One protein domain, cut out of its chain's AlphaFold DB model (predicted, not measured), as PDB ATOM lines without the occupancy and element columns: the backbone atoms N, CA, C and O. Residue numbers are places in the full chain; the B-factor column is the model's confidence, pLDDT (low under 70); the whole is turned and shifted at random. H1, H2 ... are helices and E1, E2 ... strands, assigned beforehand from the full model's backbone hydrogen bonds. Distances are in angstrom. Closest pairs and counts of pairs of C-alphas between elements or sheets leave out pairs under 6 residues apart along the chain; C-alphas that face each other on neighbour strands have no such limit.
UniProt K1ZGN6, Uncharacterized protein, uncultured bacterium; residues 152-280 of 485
ATOM      1  N   PHE A 152       9.289 -50.797  48.343       56.84
ATOM      2  CA  PHE A 152      10.577 -51.448  48.580       56.84
ATOM      3  C   PHE A 152      10.996 -52.326  47.392       56.84
ATOM      4  O   PHE A 152      12.112 -52.206  46.897       56.84
ATOM      5  N   SER A 153      10.078 -53.138  46.857       51.66
ATOM      6  CA  SER A 153      10.340 -53.982  45.682       51.66
ATOM      7  C   SER A 153      10.712 -53.167  44.434       51.66
ATOM      8  O   SER A 153      11.619 -53.550  43.691       51.66
ATOM      9  N   ILE A 154      10.060 -52.016  44.228       61.81
ATOM     10  CA  ILE A 154      10.349 -51.082  43.136       61.81
ATOM     11  C   ILE A 154      11.723 -50.442  43.352       61.81
ATOM     12  O   ILE A 154      12.521 -50.418  42.419       61.81
ATOM     13  N   THR A 155      12.034 -49.997  44.571       63.88
ATOM     14  CA  THR A 155      13.337 -49.418  44.922       63.88
ATOM     15  C   THR A 155      14.470 -50.425  44.731       63.88
ATOM     16  O   THR A 155      15.482 -50.087  44.125       63.88
ATOM     17  N   CYS A 156      14.304 -51.680  45.156       54.66
ATOM     18  CA  CYS A 156      15.295 -52.734  44.931       54.66
ATOM     19  C   CYS A 156      15.472 -53.059  43.442       54.66
ATOM     20  O   CYS A 156      16.598 -53.270  42.993       54.66
ATOM     21  N   ARG A 157      14.385 -53.079  42.656       61.09
ATOM     22  CA  ARG A 157      14.465 -53.273  41.199       61.09
ATOM     23  C   ARG A 157      15.219 -52.121  40.533       61.09
ATOM     24  O   ARG A 157      16.148 -52.384  39.778       61.09
ATOM     25  N   GLN A 158      14.875 -50.877  40.859       65.25
ATOM     26  CA  GLN A 158      15.555 -49.686  40.342       65.25
ATOM     27  C   GLN A 158      17.035 -49.660  40.741       65.25
ATOM     28  O   GLN A 158      17.891 -49.406  39.897       65.25
ATOM     29  N   ALA A 159      17.355 -50.001  41.993       64.00
ATOM     30  CA  ALA A 159      18.733 -50.104  42.463       64.00
ATOM     31  C   ALA A 159      19.518 -51.177  41.691       64.00
ATOM     32  O   ALA A 159      20.644 -50.929  41.266       64.00
ATOM     33  N   ASN A 160      18.921 -52.345  41.439       65.75
ATOM     34  CA  ASN A 160      19.551 -53.399  40.643       65.75
ATOM     35  C   ASN A 160      19.746 -52.992  39.174       65.75
ATOM     36  O   ASN A 160      20.809 -53.250  38.606       65.75
ATOM     37  N   GLU A 161      18.761 -52.330  38.566       72.38
ATOM     38  CA  GLU A 161      18.869 -51.782  37.209       72.38
ATOM     39  C   GLU A 161      19.970 -50.716  37.116       72.38
ATOM     40  O   GLU A 161      20.721 -50.677  36.138       72.38
ATOM     41  N   ASP A 162      20.118 -49.878  38.141       78.12
ATOM     42  CA  ASP A 162      21.152 -48.846  38.192       78.12
ATOM     43  C   ASP A 162      22.554 -49.414  38.436       78.12
ATOM     44  O   ASP A 162      23.509 -48.949  37.808       78.12
ATOM     45  N   VAL A 163      22.692 -50.452  39.268       80.44
ATOM     46  CA  VAL A 163      23.962 -51.176  39.452       80.44
ATOM     47  C   VAL A 163      24.359 -51.909  38.169       80.44
ATOM     48  O   VAL A 163      25.523 -51.855  37.768       80.44
ATOM     49  N   GLY A 164      23.404 -52.546  37.486       79.25
ATOM     50  CA  GLY A 164      23.631 -53.157  36.177       79.25
ATOM     51  C   GLY A 164      24.118 -52.122  35.163       79.25
ATOM     52  O   GLY A 164      25.217 -52.241  34.629       79.25
ATOM     53  N   ALA A 165      23.365 -51.038  34.969       85.69
ATOM     54  CA  ALA A 165      23.744 -49.969  34.047       85.69
ATOM     55  C   ALA A 165      25.104 -49.330  34.392       85.69
ATOM     56  O   ALA A 165      25.852 -48.958  33.489       85.69
ATOM     57  N   LEU A 166      25.454 -49.219  35.680       86.50
ATOM     58  CA  LEU A 166      26.767 -48.756  36.139       86.50
ATOM     59  C   LEU A 166      27.898 -49.687  35.675       86.50
ATOM     60  O   LEU A 166      28.883 -49.208  35.114       86.50
ATOM     61  N   LEU A 167      27.765 -50.999  35.887       88.31
ATOM     62  CA  LEU A 167      28.780 -51.976  35.475       88.31
ATOM     63  C   LEU A 167      28.940 -52.013  33.951       88.31
ATOM     64  O   LEU A 167      30.065 -51.982  33.449       88.31
ATOM     65  N   TYR A 168      27.825 -51.997  33.215       91.50
ATOM     66  CA  TYR A 168      27.844 -51.950  31.751       91.50
ATOM     67  C   TYR A 168      28.483 -50.669  31.237       91.50
ATOM     68  O   TYR A 168      29.301 -50.722  30.323       91.50
ATOM     69  N   ARG A 169      28.177 -49.522  31.850       95.25
ATOM     70  CA  ARG A 169      28.810 -48.255  31.486       95.25
ATOM     71  C   ARG A 169      30.314 -48.310  31.706       95.25
ATOM     72  O   ARG A 169      31.058 -47.964  30.800       95.25
ATOM     73  N   ARG A 170      30.781 -48.771  32.870       95.25
ATOM     74  CA  ARG A 170      32.224 -48.887  33.137       95.25
ATOM     75  C   ARG A 170      32.915 -49.789  32.120       95.25
ATOM     76  O   ARG A 170      33.960 -49.415  31.605       95.25
ATOM     77  N   LYS A 171      32.303 -50.924  31.777       95.88
ATOM     78  CA  LYS A 171      32.821 -51.833  30.749       95.88
ATOM     79  C   LYS A 171      32.858 -51.180  29.361       95.88
ATOM     80  O   LYS A 171      33.875 -51.280  28.682       95.88
ATOM     81  N   LEU A 172      31.803 -50.459  28.974       98.00
ATOM     82  CA  LEU A 172      31.762 -49.691  27.728       98.00
ATOM     83  C   LEU A 172      32.886 -48.647  27.687       98.00
ATOM     84  O   LEU A 172      33.669 -48.632  26.744       98.00
ATOM     85  N   LEU A 173      33.010 -47.813  28.723       98.31
ATOM     86  CA  LEU A 173      34.055 -46.786  28.801       98.31
ATOM     87  C   LEU A 173      35.462 -47.400  28.788       98.31
ATOM     88  O   LEU A 173      36.369 -46.829  28.187       98.31
ATOM     89  N   GLN A 174      35.635 -48.578  29.395       96.81
ATOM     90  CA  GLN A 174      36.890 -49.327  29.352       96.81
ATOM     91  C   GLN A 174      37.229 -49.788  27.934       96.81
ATOM     92  O   GLN A 174      38.371 -49.644  27.506       96.81
ATOM     93  N   HIS A 175      36.255 -50.328  27.192       97.06
ATOM     94  CA  HIS A 175      36.456 -50.672  25.786       97.06
ATOM     95  C   HIS A 175      36.815 -49.438  24.964       97.06
ATOM     96  O   HIS A 175      37.730 -49.508  24.144       97.06
ATOM     97  N   ILE A 176      36.173 -48.303  25.253       97.69
ATOM     98  CA  ILE A 176      36.425 -47.057  24.538       97.69
ATOM     99  C   ILE A 176      37.860 -46.573  24.734       97.69
ATOM    100  O   ILE A 176      38.602 -46.432  23.766       97.69
ATOM    101  N   ILE A 177      38.298 -46.399  25.981       96.25
ATOM    102  CA  ILE A 177      39.645 -45.880  26.259       96.25
ATOM    103  C   ILE A 177      40.766 -46.866  25.870       96.25
ATOM    104  O   ILE A 177      41.931 -46.482  25.784       96.25
ATOM    105  N   TYR A 178      40.429 -48.135  25.605       94.81
ATOM    106  CA  TYR A 178      41.357 -49.167  25.116       94.81
ATOM    107  C   TYR A 178      41.293 -49.346  23.592       94.81
ATOM    108  O   TYR A 178      41.927 -50.263  23.064       94.81
ATOM    109  N   GLY A 179      40.541 -48.507  22.871       93.56
ATOM    110  CA  GLY A 179      40.439 -48.590  21.412       93.56
ATOM    111  C   GLY A 179      39.794 -49.896  20.934       93.56
ATOM    112  O   GLY A 179      40.090 -50.381  19.846       93.56
ATOM    113  N   LYS A 180      38.951 -50.526  21.762       94.44
ATOM    114  CA  LYS A 180      38.229 -51.771  21.454       94.44
ATOM    115  C   LYS A 180      36.893 -51.445  20.789       94.44
ATOM    116  O   LYS A 180      35.829 -51.570  21.398       94.44
ATOM    117  N   LYS A 181      36.977 -50.931  19.558       95.06
ATOM    118  CA  LYS A 181      35.832 -50.391  18.811       95.06
ATOM    119  C   LYS A 181      34.729 -51.423  18.600       95.06
ATOM    120  O   LYS A 181      33.576 -51.110  18.871       95.06
ATOM    121  N   ASP A 182      35.082 -52.630  18.166       94.81
ATOM    122  CA  ASP A 182      34.111 -53.687  17.860       94.81
ATOM    123  C   ASP A 182      33.329 -54.097  19.116       94.81
ATOM    124  O   ASP A 182      32.107 -54.234  19.091       94.81
ATOM    125  N   GLU A 183      34.026 -54.241  20.243       95.69
ATOM    126  CA  GLU A 183      33.443 -54.602  21.531       95.69
ATOM    127  C   GLU A 183      32.557 -53.476  22.090       95.69
ATOM    128  O   GLU A 183      31.458 -53.739  22.586       95.69
ATOM    129  N   ALA A 184      32.996 -52.217  21.978       97.69
ATOM    130  CA  ALA A 184      32.193 -51.055  22.357       97.69
ATOM    131  C   ALA A 184      30.931 -50.935  21.487       97.69
ATOM    132  O   ALA A 184      29.831 -50.731  22.007       97.69
ATOM    133  N   GLU A 185      31.066 -51.108  20.171       97.81
ATOM    134  CA  GLU A 185      29.944 -51.048  19.242       97.81
ATOM    135  C   GLU A 185      28.959 -52.196  19.479       97.81
ATOM    136  O   GLU A 185      27.756 -51.960  19.473       97.81
ATOM    137  N   ALA A 186      29.424 -53.419  19.751       96.69
ATOM    138  CA  ALA A 186      28.546 -54.546  20.069       96.69
ATOM    139  C   ALA A 186      27.649 -54.252  21.285       96.69
ATOM    140  O   ALA A 186      26.445 -54.516  21.243       96.69
ATOM    141  N   MET A 187      28.204 -53.635  22.337       96.81
ATOM    142  CA  MET A 187      27.428 -53.213  23.510       96.81
ATOM    143  C   MET A 187      26.386 -52.141  23.162       96.81
ATOM    144  O   MET A 187      25.247 -52.208  23.630       96.81
ATOM    145  N   LEU A 188      26.755 -51.163  22.330       97.25
ATOM    146  CA  LEU A 188      25.839 -50.108  21.890       97.25
ATOM    147  C   LEU A 188      24.752 -50.642  20.951       97.25
ATOM    148  O   LEU A 188      23.590 -50.282  21.123       97.25
ATOM    149  N   LYS A 189      25.086 -51.559  20.034       96.88
ATOM    150  CA  LYS A 189      24.127 -52.273  19.173       96.88
ATOM    151  C   LYS A 189      23.104 -53.016  20.010       96.88
ATOM    152  O   LYS A 189      21.909 -52.792  19.828       96.88
ATOM    153  N   GLN A 190      23.560 -53.819  20.972       92.75
ATOM    154  CA  GLN A 190      22.678 -54.570  21.861       92.75
ATOM    155  C   GLN A 190      21.718 -53.644  22.621       92.75
ATOM    156  O   GLN A 190      20.513 -53.881  22.629       92.75
ATOM    157  N   ALA A 191      22.227 -52.553  23.203       93.56
ATOM    158  CA  ALA A 191      21.390 -51.568  23.887       93.56
ATOM    159  C   ALA A 191      20.448 -50.819  22.927       93.56
ATOM    160  O   ALA A 191      19.348 -50.436  23.317       93.56
ATOM    161  N   SER A 192      20.857 -50.617  21.672       95.31
ATOM    162  CA  SER A 192      20.052 -49.943  20.653       95.31
ATOM    163  C   SER A 192      18.898 -50.793  20.124       95.31
ATOM    164  O   SER A 192      17.896 -50.231  19.693       95.31
ATOM    165  N   TRP A 193      18.987 -52.122  20.164       93.62
ATOM    166  CA  TRP A 193      17.903 -52.998  19.701       93.62
ATOM    167  C   TRP A 193      16.725 -53.067  20.670       93.62
ATOM    168  O   TRP A 193      15.631 -53.471  20.282       93.62
ATOM    169  N   LEU A 194      16.919 -52.630  21.914       89.94
ATOM    170  CA  LEU A 194      15.847 -52.554  22.892       89.94
ATOM    171  C   LEU A 194      14.822 -51.490  22.483       89.94
ATOM    172  O   LEU A 194      15.171 -50.374  22.084       89.94
ATOM    173  N   THR A 195      13.540 -51.840  22.621       89.56
ATOM    174  CA  THR A 195      12.426 -50.902  22.420       89.56
ATOM    175  C   THR A 195      12.530 -49.725  23.387       89.56
ATOM    176  O   THR A 195      12.327 -48.579  22.995       89.56
ATOM    177  N   ASP A 196      12.902 -50.006  24.639       90.94
ATOM    178  CA  ASP A 196      13.204 -48.991  25.638       90.94
ATOM    179  C   ASP A 196      14.656 -48.503  25.501       90.94
ATOM    180  O   ASP A 196      15.616 -49.220  25.794       90.94
ATOM    181  N   LYS A 197      14.817 -47.241  25.087       94.25
ATOM    182  CA  LYS A 197      16.120 -46.579  24.919       94.25
ATOM    183  C   LYS A 197      16.751 -46.124  26.239       94.25
ATOM    184  O   LYS A 197      17.830 -45.529  26.218       94.25
ATOM    185  N   THR A 198      16.136 -46.412  27.387       93.50
ATOM    186  CA  THR A 198      16.647 -46.034  28.712       93.50
ATOM    187  C   THR A 198      18.051 -46.578  28.966       93.50
ATOM    188  O   THR A 198      18.906 -45.840  29.459       93.50
ATOM    189  N   LEU A 199      18.336 -47.833  28.595       92.38
ATOM    190  CA  LEU A 199      19.681 -48.391  28.754       92.38
ATOM    191  C   LEU A 199      20.696 -47.654  27.873       92.38
ATOM    192  O   LEU A 199      21.726 -47.215  28.379       92.38
ATOM    193  N   LEU A 200      20.388 -47.468  26.585       96.06
ATOM    194  CA  LEU A 200      21.257 -46.753  25.645       96.06
ATOM    195  C   LEU A 200      21.563 -45.332  26.145       96.06
ATOM    196  O   LEU A 200      22.722 -44.925  26.192       96.06
ATOM    197  N   SER A 201      20.541 -44.615  26.615       96.75
ATOM    198  CA  SER A 201      20.680 -43.293  27.233       96.75
ATOM    199  C   SER A 201      21.574 -43.324  28.481       96.75
ATOM    200  O   SER A 201      22.531 -42.554  28.582       96.75
ATOM    201  N   LYS A 202      21.361 -44.270  29.411       94.94
ATOM    202  CA  LYS A 202      22.209 -44.427  30.610       94.94
ATOM    203  C   LYS A 202      23.674 -44.731  30.268       94.94
ATOM    204  O   LYS A 202      24.552 -44.329  31.034       94.94
ATOM    205  N   LEU A 203      23.939 -45.439  29.168       96.50
ATOM    206  CA  LEU A 203      25.293 -45.751  28.703       96.50
ATOM    207  C   LEU A 203      25.977 -44.548  28.044       96.50
ATOM    208  O   LEU A 203      27.159 -44.320  28.288       96.50
ATOM    209  N   LEU A 204      25.241 -43.781  27.239       98.06
ATOM    210  CA  LEU A 204      25.794 -42.688  26.437       98.06
ATOM    211  C   LEU A 204      25.867 -41.345  27.172       98.06
ATOM    212  O   LEU A 204      26.750 -40.550  26.867       98.06
ATOM    213  N   LEU A 205      24.964 -41.075  28.121       97.81
ATOM    214  CA  LEU A 205      24.822 -39.745  28.736       97.81
ATOM    215  C   LEU A 205      25.443 -39.629  30.130       97.81
ATOM    216  O   LEU A 205      25.789 -38.534  30.574       97.81
ATOM    217  N   LYS A 206      25.590 -40.741  30.861       97.00
ATOM    218  CA  LYS A 206      26.180 -40.695  32.205       97.00
ATOM    219  C   LYS A 206      27.704 -40.624  32.117       97.00
ATOM    220  O   LYS A 206      28.336 -41.401  31.407       97.00
ATOM    221  N   LYS A 207      28.289 -39.717  32.900       98.06
ATOM    222  CA  LYS A 207      29.741 -39.598  33.062       98.06
ATOM    223  C   LYS A 207      30.254 -40.630  34.063       98.06
ATOM    224  O   LYS A 207      29.611 -40.881  35.080       98.06
ATOM    225  N   ASP A 208      31.438 -41.168  33.811       97.94
ATOM    226  CA  ASP A 208      32.192 -41.963  34.782       97.94
ATOM    227  C   ASP A 208      33.689 -41.681  34.638       97.94
ATOM    228  O   ASP A 208      34.107 -40.990  33.705       97.94
ATOM    229  N   THR A 209      34.487 -42.199  35.568       97.94
ATOM    230  CA  THR A 209      35.949 -42.157  35.479       97.94
ATOM    231  C   THR A 209      36.480 -43.515  35.050       97.94
ATOM    232  O   THR A 209      36.127 -44.539  35.631       97.94
ATOM    233  N   VAL A 210      37.354 -43.514  34.049       97.38
ATOM    234  CA  VAL A 210      37.981 -44.719  33.510       97.38
ATOM    235  C   VAL A 210      39.492 -44.512  33.391       97.38
ATOM    236  O   VAL A 210      39.956 -43.415  33.077       97.38
ATOM    237  N   ALA A 211      40.258 -45.558  33.696       96.31
ATOM    238  CA  ALA A 211      41.708 -45.572  33.548       96.31
ATOM    239  C   ALA A 211      42.092 -46.137  32.174       96.31
ATOM    240  O   ALA A 211      41.560 -47.168  31.752       96.31
ATOM    241  N   SER A 212      43.026 -45.475  31.491       94.31
ATOM    242  CA  SER A 212      43.647 -46.002  30.279       94.31
ATOM    243  C   SER A 212      44.720 -47.043  30.628       94.31
ATOM    244  O   SER A 212      44.962 -47.353  31.795       94.31
ATOM    245  N   TYR A 213      45.347 -47.618  29.605       88.75
ATOM    246  CA  TYR A 213      46.527 -48.473  29.763       88.75
ATOM    247  C   TYR A 213      47.831 -47.659  29.866       88.75
ATOM    248  O   TYR A 213      48.891 -48.231  30.095       88.75
ATOM    249  N   SER A 214      47.777 -46.339  29.660       88.75
ATOM    250  CA  SER A 214      48.939 -45.453  29.705       88.75
ATOM    251  C   SER A 214      49.292 -45.117  31.151       88.75
ATOM    252  O   SER A 214      48.441 -44.642  31.899       88.75
ATOM    253  N   PHE A 215      50.552 -45.303  31.537       88.62
ATOM    254  CA  PHE A 215      51.075 -44.963  32.863       88.62
ATOM    255  C   PHE A 215      52.510 -44.438  32.748       88.62
ATOM    256  O   PHE A 215      53.252 -44.826  31.838       88.62
ATOM    257  N   GLY A 216      52.889 -43.556  33.674       88.62
ATOM    258  CA  GLY A 216      54.243 -43.014  33.774       88.62
ATOM    259  C   GLY A 216      55.192 -43.959  34.511       88.62
ATOM    260  O   GLY A 216      55.182 -45.172  34.301       88.62
ATOM    261  N   LEU A 217      56.066 -43.429  35.354       87.69
ATOM    262  CA  LEU A 217      56.980 -44.211  36.184       87.69
ATOM    263  C   LEU A 217      56.223 -45.077  37.199       87.69
ATOM    264  O   LEU A 217      56.600 -46.229  37.410       87.69
ATOM    265  N   ASP A 218      55.124 -44.571  37.762       87.88
ATOM    266  CA  ASP A 218      54.265 -45.343  38.660       87.88
ATOM    267  C   ASP A 218      53.190 -46.118  37.879       87.88
ATOM    268  O   ASP A 218      52.221 -45.546  37.372       87.88
ATOM    269  N   LYS A 219      53.330 -47.450  37.824       84.69
ATOM    270  CA  LYS A 219      52.348 -48.350  37.189       84.69
ATOM    271  C   LYS A 219      50.965 -48.290  37.850       84.69
ATOM    272  O   LYS A 219      49.973 -48.622  37.205       84.69
ATOM    273  N   ASN A 220      50.886 -47.860  39.109       89.38
ATOM    274  CA  ASN A 220      49.630 -47.739  39.849       89.38
ATOM    275  C   ASN A 220      48.920 -46.399  39.606       89.38
ATOM    276  O   ASN A 220      47.784 -46.211  40.056       89.38
ATOM    277  N   ASN A 221      49.548 -45.484  38.861       92.19
ATOM    278  CA  ASN A 221      48.980 -44.196  38.493       92.19
ATOM    279  C   ASN A 221      48.760 -44.091  36.971       92.19
ATOM    280  O   ASN A 221      49.477 -43.357  36.286       92.19
ATOM    281  N   PRO A 222      47.777 -44.819  36.406       94.69
ATOM    282  CA  PRO A 222      47.445 -44.688  34.995       94.69
ATOM    283  C   PRO A 222      46.796 -43.333  34.703       94.69
ATOM    284  O   PRO A 222      46.178 -42.711  35.575       94.69
ATOM    285  N   VAL A 223      46.855 -42.916  33.441       95.31
ATOM    286  CA  VAL A 223      46.081 -41.782  32.938       95.31
ATOM    287  C   VAL A 223      44.596 -42.087  33.119       95.31
ATOM    288  O   VAL A 223      44.083 -43.107  32.658       95.31
ATOM    289  N   LYS A 224      43.889 -41.194  33.810       97.69
ATOM    290  CA  LYS A 224      42.454 -41.313  34.078       97.69
ATOM    291  C   LYS A 224      41.710 -40.231  33.325       97.69
ATOM    292  O   LYS A 224      42.116 -39.073  33.337       97.69
ATOM    293  N   MET A 225      40.580 -40.588  32.735       97.94
ATOM    294  CA  MET A 225      39.685 -39.642  32.079       97.94
ATOM    295  C   MET A 225      38.298 -39.733  32.700       97.94
ATOM    296  O   MET A 225      37.848 -40.811  33.087       97.94
ATOM    297  N   LYS A 226      37.618 -38.591  32.798       98.44
ATOM    298  CA  LYS A 226      36.222 -38.521  33.232       98.44
ATOM    299  C   LYS A 226      35.373 -37.909  32.134       98.44
ATOM    300  O   LYS A 226      35.691 -36.831  31.640       98.44
ATOM    301  N   GLY A 227      34.280 -38.579  31.795       98.44
ATOM    302  CA  GLY A 227      33.387 -38.137  30.734       98.44
ATOM    303  C   GLY A 227      32.334 -39.178  30.386       98.44
ATOM    304  O   GLY A 227      32.284 -40.257  30.981       98.44
ATOM    305  N   THR A 228      31.469 -38.819  29.445       98.69
ATOM    306  CA  THR A 228      30.580 -39.751  28.739       98.69
ATOM    307  C   THR A 228      31.356 -40.604  27.732       98.69
ATOM    308  O   THR A 228      32.527 -40.344  27.459       98.69
ATOM    309  N   ALA A 229      30.691 -41.582  27.114       98.56
ATOM    310  CA  ALA A 229      31.278 -42.390  26.044       98.56
ATOM    311  C   ALA A 229      31.927 -41.534  24.939       98.56
ATOM    312  O   ALA A 229      33.093 -41.747  24.603       98.56
ATOM    313  N   LEU A 230      31.213 -40.520  24.433       98.69
ATOM    314  CA  LEU A 230      31.723 -39.635  23.383       98.69
ATOM    315  C   LEU A 230      32.886 -38.768  23.881       98.69
ATOM    316  O   LEU A 230      33.890 -38.648  23.194       98.69
ATOM    317  N   GLN A 231      32.788 -38.201  25.088       98.62
ATOM    318  CA  GLN A 231      33.848 -37.353  25.650       98.62
ATOM    319  C   GLN A 231      35.161 -38.116  25.855       98.62
ATOM    320  O   GLN A 231      36.235 -37.547  25.663       98.62
ATOM    321  N   ILE A 232      35.085 -39.395  26.244       98.62
ATOM    322  CA  ILE A 232      36.264 -40.255  26.383       98.62
ATOM    323  C   ILE A 232      36.867 -40.571  25.007       98.62
ATOM    324  O   ILE A 232      38.071 -40.400  24.841       98.62
ATOM    325  N   ALA A 233      36.057 -40.960  24.017       98.31
ATOM    326  CA  ALA A 233      36.544 -41.240  22.660       98.31
ATOM    327  C   ALA A 233      37.181 -40.002  22.003       98.31
ATOM    328  O   ALA A 233      38.300 -40.064  21.496       98.31
ATOM    329  N   ALA A 234      36.512 -38.852  22.101       97.56
ATOM    330  CA  ALA A 234      36.982 -37.592  21.544       97.56
ATOM    331  C   ALA A 234      38.239 -37.086  22.266       97.56
ATOM    332  O   ALA A 234      39.189 -36.622  21.641       97.56
ATOM    333  N   GLY A 235      38.293 -37.227  23.596       97.12
ATOM    334  CA  GLY A 235      39.494 -36.928  24.369       97.12
ATOM    335  C   GLY A 235      40.678 -37.839  24.020       97.12
ATOM    336  O   GLY A 235      41.817 -37.404  24.148       97.12
ATOM    337  N   ALA A 236      40.437 -39.063  23.549       96.06
ATOM    338  CA  ALA A 236      41.466 -39.973  23.041       96.06
ATOM    339  C   ALA A 236      41.860 -39.706  21.570       96.06
ATOM    340  O   ALA A 236      42.670 -40.445  21.018       96.06
ATOM    341  N   ASP A 237      41.306 -38.664  20.938       94.69
ATOM    342  CA  ASP A 237      41.523 -38.322  19.523       94.69
ATOM    343  C   ASP A 237      41.154 -39.471  18.553       94.69
ATOM    344  O   ASP A 237      41.747 -39.661  17.481       94.69
ATOM    345  N   ASP A 238      40.171 -40.289  18.952       95.50
ATOM    346  CA  ASP A 238      39.661 -41.436  18.194       95.50
ATOM    347  C   ASP A 238      38.541 -41.007  17.237       95.50
ATOM    348  O   ASP A 238      37.366 -41.342  17.416       95.50
ATOM    349  N   PHE A 239      38.937 -40.188  16.263       93.69
ATOM    350  CA  PHE A 239      38.106 -39.676  15.172       93.69
ATOM    351  C   PHE A 239      38.362 -40.412  13.851       93.69
ATOM    352  O   PHE A 239      39.413 -41.041  13.664       93.69
ATOM    353  N   ASP A 240      37.413 -40.285  12.923       90.81
ATOM    354  CA  ASP A 240      37.517 -40.776  11.552       90.81
ATOM    355  C   ASP A 240      38.809 -40.261  10.896       90.81
ATOM    356  O   ASP A 240      39.143 -39.074  10.935       90.81
ATOM    357  N   VAL A 241      39.538 -41.157  10.231       84.50
ATOM    358  CA  VAL A 241      40.719 -40.783   9.442       84.50
ATOM    359  C   VAL A 241      40.301 -40.604   7.993       84.50
ATOM    360  O   VAL A 241      39.890 -41.564   7.336       84.50
ATOM    361  N   ILE A 242      40.437 -39.382   7.478       85.06
ATOM    362  CA  ILE A 242      40.081 -39.026   6.102       85.06
ATOM    363  C   ILE A 242      41.353 -38.687   5.320       85.06
ATOM    364  O   ILE A 242      42.024 -37.698   5.596       85.06
ATOM    365  N   ILE A 243      41.662 -39.476   4.290       81.56
ATOM    366  CA  ILE A 243      42.795 -39.237   3.388       81.56
ATOM    367  C   ILE A 243      42.242 -38.932   2.000       81.56
ATOM    368  O   ILE A 243      41.502 -39.724   1.417       81.56
ATOM    369  N   SER A 244      42.592 -37.761   1.463       88.38
ATOM    370  CA  SER A 244      42.148 -37.308   0.134       88.38
ATOM    371  C   SER A 244      40.620 -37.326  -0.034       88.38
ATOM    372  O   SER A 244      40.101 -37.760  -1.060       88.38
ATOM    373  N   GLY A 245      39.895 -36.896   1.005       88.56
ATOM    374  CA  GLY A 245      38.428 -36.856   1.018       88.56
ATOM    375  C   GLY A 245      37.747 -38.221   1.160       88.56
ATOM    376  O   GLY A 245      36.522 -38.286   1.154       88.56
ATOM    377  N   LYS A 246      38.508 -39.314   1.300       86.12
ATOM    378  CA  LYS A 246      37.971 -40.655   1.543       86.12
ATOM    379  C   LYS A 246      38.227 -41.062   2.984       86.12
ATOM    380  O   LYS A 246      39.362 -40.998   3.453       86.12
ATOM    381  N   LYS A 247      37.177 -41.514   3.666       88.56
ATOM    382  CA  LYS A 247      37.309 -42.147   4.975       88.56
ATOM    383  C   LYS A 247      38.042 -43.478   4.824       88.56
ATOM    384  O   LYS A 247      37.653 -44.304   4.000       88.56
ATOM    385  N   VAL A 248      39.105 -43.653   5.598       84.19
ATOM    386  CA  VAL A 248      40.005 -44.816   5.526       84.19
ATOM    387  C   VAL A 248      39.921 -45.671   6.785       84.19
ATOM    388  O   VAL A 248      40.104 -46.881   6.717       84.19
ATOM    389  N   VAL A 249      39.633 -45.045   7.926       82.50
ATOM    390  CA  VAL A 249      39.435 -45.697   9.223       82.50
ATOM    391  C   VAL A 249      38.257 -45.001   9.887       82.50
ATOM    392  O   VAL A 249      38.284 -43.772   9.956       82.50
ATOM    393  N   ASP A 250      37.242 -45.740  10.354       87.62
ATOM    394  CA  ASP A 250      36.221 -45.097  11.192       87.62
ATOM    395  C   ASP A 250      36.675 -45.007  12.645       87.62
ATOM    396  O   ASP A 250      37.075 -46.019  13.234       87.62
ATOM    397  N   GLY A 251      36.542 -43.812  13.200       92.75
ATOM    398  CA  GLY A 251      36.816 -43.470  14.576       92.75
ATOM    399  C   GLY A 251      35.720 -43.941  15.513       92.75
ATOM    400  O   GLY A 251      34.565 -44.203  15.147       92.75
ATOM    401  N   MET A 252      36.104 -44.078  16.773       96.50
ATOM    402  CA  MET A 252      35.167 -44.445  17.819       96.50
ATOM    403  C   MET A 252      34.187 -43.318  18.153       96.50
ATOM    404  O   MET A 252      33.036 -43.590  18.501       96.50
ATOM    405  N   SER A 253      34.614 -42.064  18.014       97.50
ATOM    406  CA  SER A 253      33.798 -40.886  18.313       97.50
ATOM    407  C   SER A 253      32.581 -40.794  17.388       97.50
ATOM    408  O   SER A 253      31.456 -40.633  17.861       97.50
ATOM    409  N   GLU A 254      32.768 -40.979  16.082       97.06
ATOM    410  CA  GLU A 254      31.708 -40.946  15.071       97.06
ATOM    411  C   GLU A 254      30.762 -42.141  15.205       97.06
ATOM    412  O   GLU A 254      29.544 -41.983  15.066       97.06
ATOM    413  N   MET A 255      31.304 -43.318  15.540       97.69
ATOM    414  CA  MET A 255      30.503 -44.498  15.866       97.69
ATOM    415  C   MET A 255      29.574 -44.200  17.048       97.69
ATOM    416  O   MET A 255      28.362 -44.371  16.924       97.69
ATOM    417  N   ILE A 256      30.091 -43.668  18.158       98.50
ATOM    418  CA  ILE A 256      29.282 -43.318  19.337       98.50
ATOM    419  C   ILE A 256      28.266 -42.216  19.007       98.50
ATOM    420  O   ILE A 256      27.097 -42.323  19.391       98.50
ATOM    421  N   ALA A 257      28.676 -41.187  18.259       98.12
ATOM    422  CA  ALA A 257      27.790 -40.114  17.818       98.12
ATOM    423  C   ALA A 257      26.596 -40.656  17.012       98.12
ATOM    424  O   ALA A 257      25.473 -40.187  17.179       98.12
ATOM    425  N   SER A 258      26.794 -41.698  16.196       98.12
ATOM    426  CA  SER A 258      25.695 -42.335  15.459       98.12
ATOM    427  C   SER A 258      24.621 -42.948  16.371       98.12
ATOM    428  O   SER A 258      23.438 -42.871  16.042       98.12
ATOM    429  N   TYR A 259      24.996 -43.486  17.538       98.38
ATOM    430  CA  TYR A 259      24.036 -43.992  18.526       98.38
ATOM    431  C   TYR A 259      23.380 -42.869  19.328       98.38
ATOM    432  O   TYR A 259      22.191 -42.961  19.626       98.38
ATOM    433  N   LEU A 260      24.110 -41.790  19.632       98.12
ATOM    434  CA  LEU A 260      23.538 -40.599  20.272       98.12
ATOM    435  C   LEU A 260      22.411 -39.991  19.427       98.12
ATOM    436  O   LEU A 260      21.371 -39.646  19.978       98.12
ATOM    437  N   ARG A 261      22.553 -39.952  18.094       98.12
ATOM    438  CA  ARG A 261      21.501 -39.472  17.171       98.12
ATOM    439  C   ARG A 261      20.195 -40.269  17.222       98.12
ATOM    440  O   ARG A 261      19.169 -39.770  16.774       98.12
ATOM    441  N   GLN A 262      20.216 -41.497  17.740       96.81
ATOM    442  CA  GLN A 262      19.006 -42.308  17.909       96.81
ATOM    443  C   GLN A 262      18.188 -41.891  19.140       96.81
ATOM    444  O   GLN A 262      17.053 -42.341  19.298       96.81
ATOM    445  N   LEU A 263      18.768 -41.088  20.037       96.56
ATOM    446  CA  LEU A 263      18.084 -40.541  21.201       96.56
ATOM    447  C   LEU A 263      17.344 -39.242  20.835       96.56
ATOM    448  O   LEU A 263      17.748 -38.540  19.902       96.56
ATOM    449  N   PRO A 264      16.292 -38.871  21.589       95.88
ATOM    450  CA  PRO A 264      15.710 -37.536  21.501       95.88
ATOM    451  C   PRO A 264      16.791 -36.474  21.729       95.88
ATOM    452  O   PRO A 264      17.601 -36.617  22.641       95.88
ATOM    453  N   GLU A 265      16.808 -35.430  20.896       95.38
ATOM    454  CA  GLU A 265      17.780 -34.323  20.983       95.38
ATOM    455  C   GLU A 265      19.257 -34.741  20.817       95.38
ATOM    456  O   GLU A 265      20.166 -34.013  21.214       95.38
ATOM    457  N   GLY A 266      19.517 -35.890  20.178       96.81
ATOM    458  CA  GLY A 266      20.862 -36.456  20.041       96.81
ATOM    459  C   GLY A 266      21.920 -35.494  19.488       96.81
ATOM    460  O   GLY A 266      23.026 -35.446  20.016       96.81
ATOM    461  N   GLU A 267      21.590 -34.684  18.476       97.81
ATOM    462  CA  GLU A 267      22.520 -33.688  17.908       97.81
ATOM    463  C   GLU A 267      22.888 -32.579  18.906       97.81
ATOM    464  O   GLU A 267      24.053 -32.189  19.010       97.81
ATOM    465  N   ALA A 268      21.913 -32.095  19.685       98.19
ATOM    466  CA  ALA A 268      22.159 -31.074  20.700       98.19
ATOM    467  C   ALA A 268      23.050 -31.622  21.824       98.19
ATOM    468  O   ALA A 268      23.962 -30.941  22.295       98.19
ATOM    469  N   GLU A 269      22.832 -32.877  22.215       98.25
ATOM    470  CA  GLU A 269      23.628 -33.536  23.247       98.25
ATOM    471  C   GLU A 269      25.051 -33.866  22.761       98.25
ATOM    472  O   GLU A 269      25.999 -33.705  23.528       98.25
ATOM    473  N   ILE A 270      25.242 -34.225  21.483       98.44
ATOM    474  CA  ILE A 270      26.579 -34.345  20.869       98.44
ATOM    475  C   ILE A 270      27.322 -33.008  20.959       98.44
ATOM    476  O   ILE A 270      28.437 -32.961  21.482       98.44
ATOM    477  N   ALA A 271      26.701 -31.917  20.497       98.06
ATOM    478  CA  ALA A 271      27.311 -30.588  20.518       98.06
ATOM    479  C   ALA A 271      27.676 -30.155  21.947       98.06
ATOM    480  O   ALA A 271      28.788 -29.687  22.198       98.06
ATOM    481  N   LYS A 272      26.772 -30.386  22.905       98.31
ATOM    482  CA  LYS A 272      27.007 -30.112  24.324       98.31
ATOM    483  C   LYS A 272      28.179 -30.918  24.878       98.31
ATOM    484  O   LYS A 272      29.062 -30.339  25.504       98.31
ATOM    485  N   GLN A 273      28.225 -32.228  24.640       98.44
ATOM    486  CA  GLN A 273      29.304 -33.081  25.141       98.44
ATOM    487  C   GLN A 273      30.667 -32.695  24.559       98.44
ATOM    488  O   GLN A 273      31.652 -32.691  25.301       98.44
ATOM    489  N   MET A 274      30.720 -32.333  23.273       97.88
ATOM    490  CA  MET A 274      31.940 -31.855  22.613       97.88
ATOM    491  C   MET A 274      32.398 -30.506  23.170       97.88
ATOM    492  O   MET A 274      33.565 -30.374  23.533       97.88
ATOM    493  N   ASN A 275      31.483 -29.546  23.329       97.12
ATOM    494  CA  ASN A 275      31.790 -28.241  23.916       97.12
ATOM    495  C   ASN A 275      32.243 -28.357  25.382       97.12
ATOM    496  O   ASN A 275      33.167 -27.681  25.810       97.12
ATOM    497  N   GLU A 276      31.641 -29.256  26.164       97.38
ATOM    498  CA  GLU A 276      32.099 -29.542  27.528       97.38
ATOM    499  C   GLU A 276      33.492 -30.185  27.563       97.38
ATOM    500  O   GLU A 276      34.239 -29.973  28.519       97.38
ATOM    501  N   ARG A 277      33.842 -31.000  26.558       97.06
ATOM    502  CA  ARG A 277      35.161 -31.641  26.489       97.06
ATOM    503  C   ARG A 277      36.239 -30.662  26.041       97.06
ATOM    504  O   ARG A 277      37.343 -30.706  26.582       97.06
ATOM    505  N   PHE A 278      35.915 -29.782  25.101       96.06
ATOM    506  CA  PHE A 278      36.819 -28.795  24.519       96.06
ATOM    507  C   PHE A 278      36.223 -27.382  24.652       96.06
ATOM    508  O   PHE A 278      35.830 -26.792  23.651       96.06
ATOM    509  N   PRO A 279      36.122 -26.841  25.884       92.50
ATOM    510  CA  PRO A 279      35.484 -25.543  26.118       92.50
ATOM    511  C   PRO A 279      36.351 -24.356  25.682       92.50
ATOM    512  O   PRO A 279      35.825 -23.271  25.450       92.50
ATOM    513  N   ASP A 280      37.670 -24.548  25.612       92.31
ATOM    514  CA  ASP A 280      38.642 -23.530  25.217       92.31
ATOM    515  C   ASP A 280      39.795 -24.171  24.436       92.31
ATOM    516  O   ASP A 280      40.586 -24.945  24.982       92.31
TER     517      ASP A 280
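Overview. This is residues 152 to 280 of the 485 residues of an uncharacterized protein of uncultured bacterium (UniProt K1ZGN6). Picture a cluster of short helices, H2 to H6, packed together with the later part of one long helix, H1, whose residues 152 to 160 stick out as an arm. H4 and H5 lie in the middle of the cluster, and two separate two-stranded hairpins lie at its rim: E1 and E2 beside residues 166 to 177 of H1, and the small pair E3 and E4 farthest out, between H4 and H5 along the chain. The printed part has 129 residues with six named helices and four named strands in the order H1 H2 H3 E1 E2 H4 E3 E4 H5 H6; both sheets are antiparallel and the class is mixed, helices and strands. The whole is compact, with a radius of gyration of the C-alphas of 15.7 A and spans of 57 by 40 by 30 A.

Along the chain. Find C-alpha 152 at (10.577, -51.448, 48.580); from there H1 runs through residues 152 to 177, 37.1 A long, to C-alpha 177 at (39.645, -45.880, 26.259). Next come H2, residues 181 to 193 and 18.1 A long, and H3, residues 198 to 205. E1, residues 208 to 215, covers 19.2 A and bends by 53 degrees at residue 212; E2, residues 222 to 227, covers 16.1 A. H4 holds residues 229 to 235, E3 residues 241 to 243 and E4 residues 246 to 249. H5 is residues 252 to 260, 12.5 A long. H6, residues 266 to 277, is 16.4 A long and ends at C-alpha 277 at (35.161, -31.641, 26.489).

Arrangement. Look first at H1 and H2, a helical hairpin at a shallow tilt of 31 degrees, opposite ways; H1 touches H2 with residues 172 to 176 alone, and the closest C-alphas, His 175 and Ala 184, are 5.5 A apart. With residues 165 to 172 alone H1 touches H3 at a steep tilt of 44 degrees, closest at the C-alphas of Arg 169 and Leu 203, 5.1 A. The closest C-alphas of H1 and E1, Ile 177 and Ser 212, are 5.7 A apart. E1 and E2 form an antiparallel hairpin, 152 degrees between directions, where you will find N 212 and O 223 within hydrogen-bond range at 2.8 A and N 225 and O 210 at 2.9 A. H4 touches H5, closest at the C-alphas of Ala 233 and Ser 253, 5.2 A, opposite ways at a shallow tilt of 33 degrees, only just short of steep. E3 and E4 are another antiparallel hairpin, 142 degrees between directions, with N 248 and O 241 at 2.8 A, within hydrogen-bond range; both strands are apart from H1, H2 and H6, for instance. H5 touches H2 at a shallow tilt of 4 degrees, the same way, closest at the C-alphas of Lys 181 and Met 252, 6.1 A. H6 touches H4 at a steep tilt of 42 degrees, the same way, closest at the C-alphas of Gln 231 and Arg 277, 5.9 A. Every O i to N i+4 pair is within hydrogen-bond range in H1, H2, H3, H4 and H6, and 4 of 5 are in H5.

Size, cuts and confidence. The two C-alphas farthest apart, those of Phe 152 and Ser 244, are 59.5 A apart. Without residues 152 to 160, which belong to H1 and stand free, the body spans 47 by 45 by 30 A. The printed part has no cut. The link from E1 to E2 is short, the other links are tight, and no link is long. The mean pLDDT of the printed part is 91.6; look for values under 70 at residues 152 to 160.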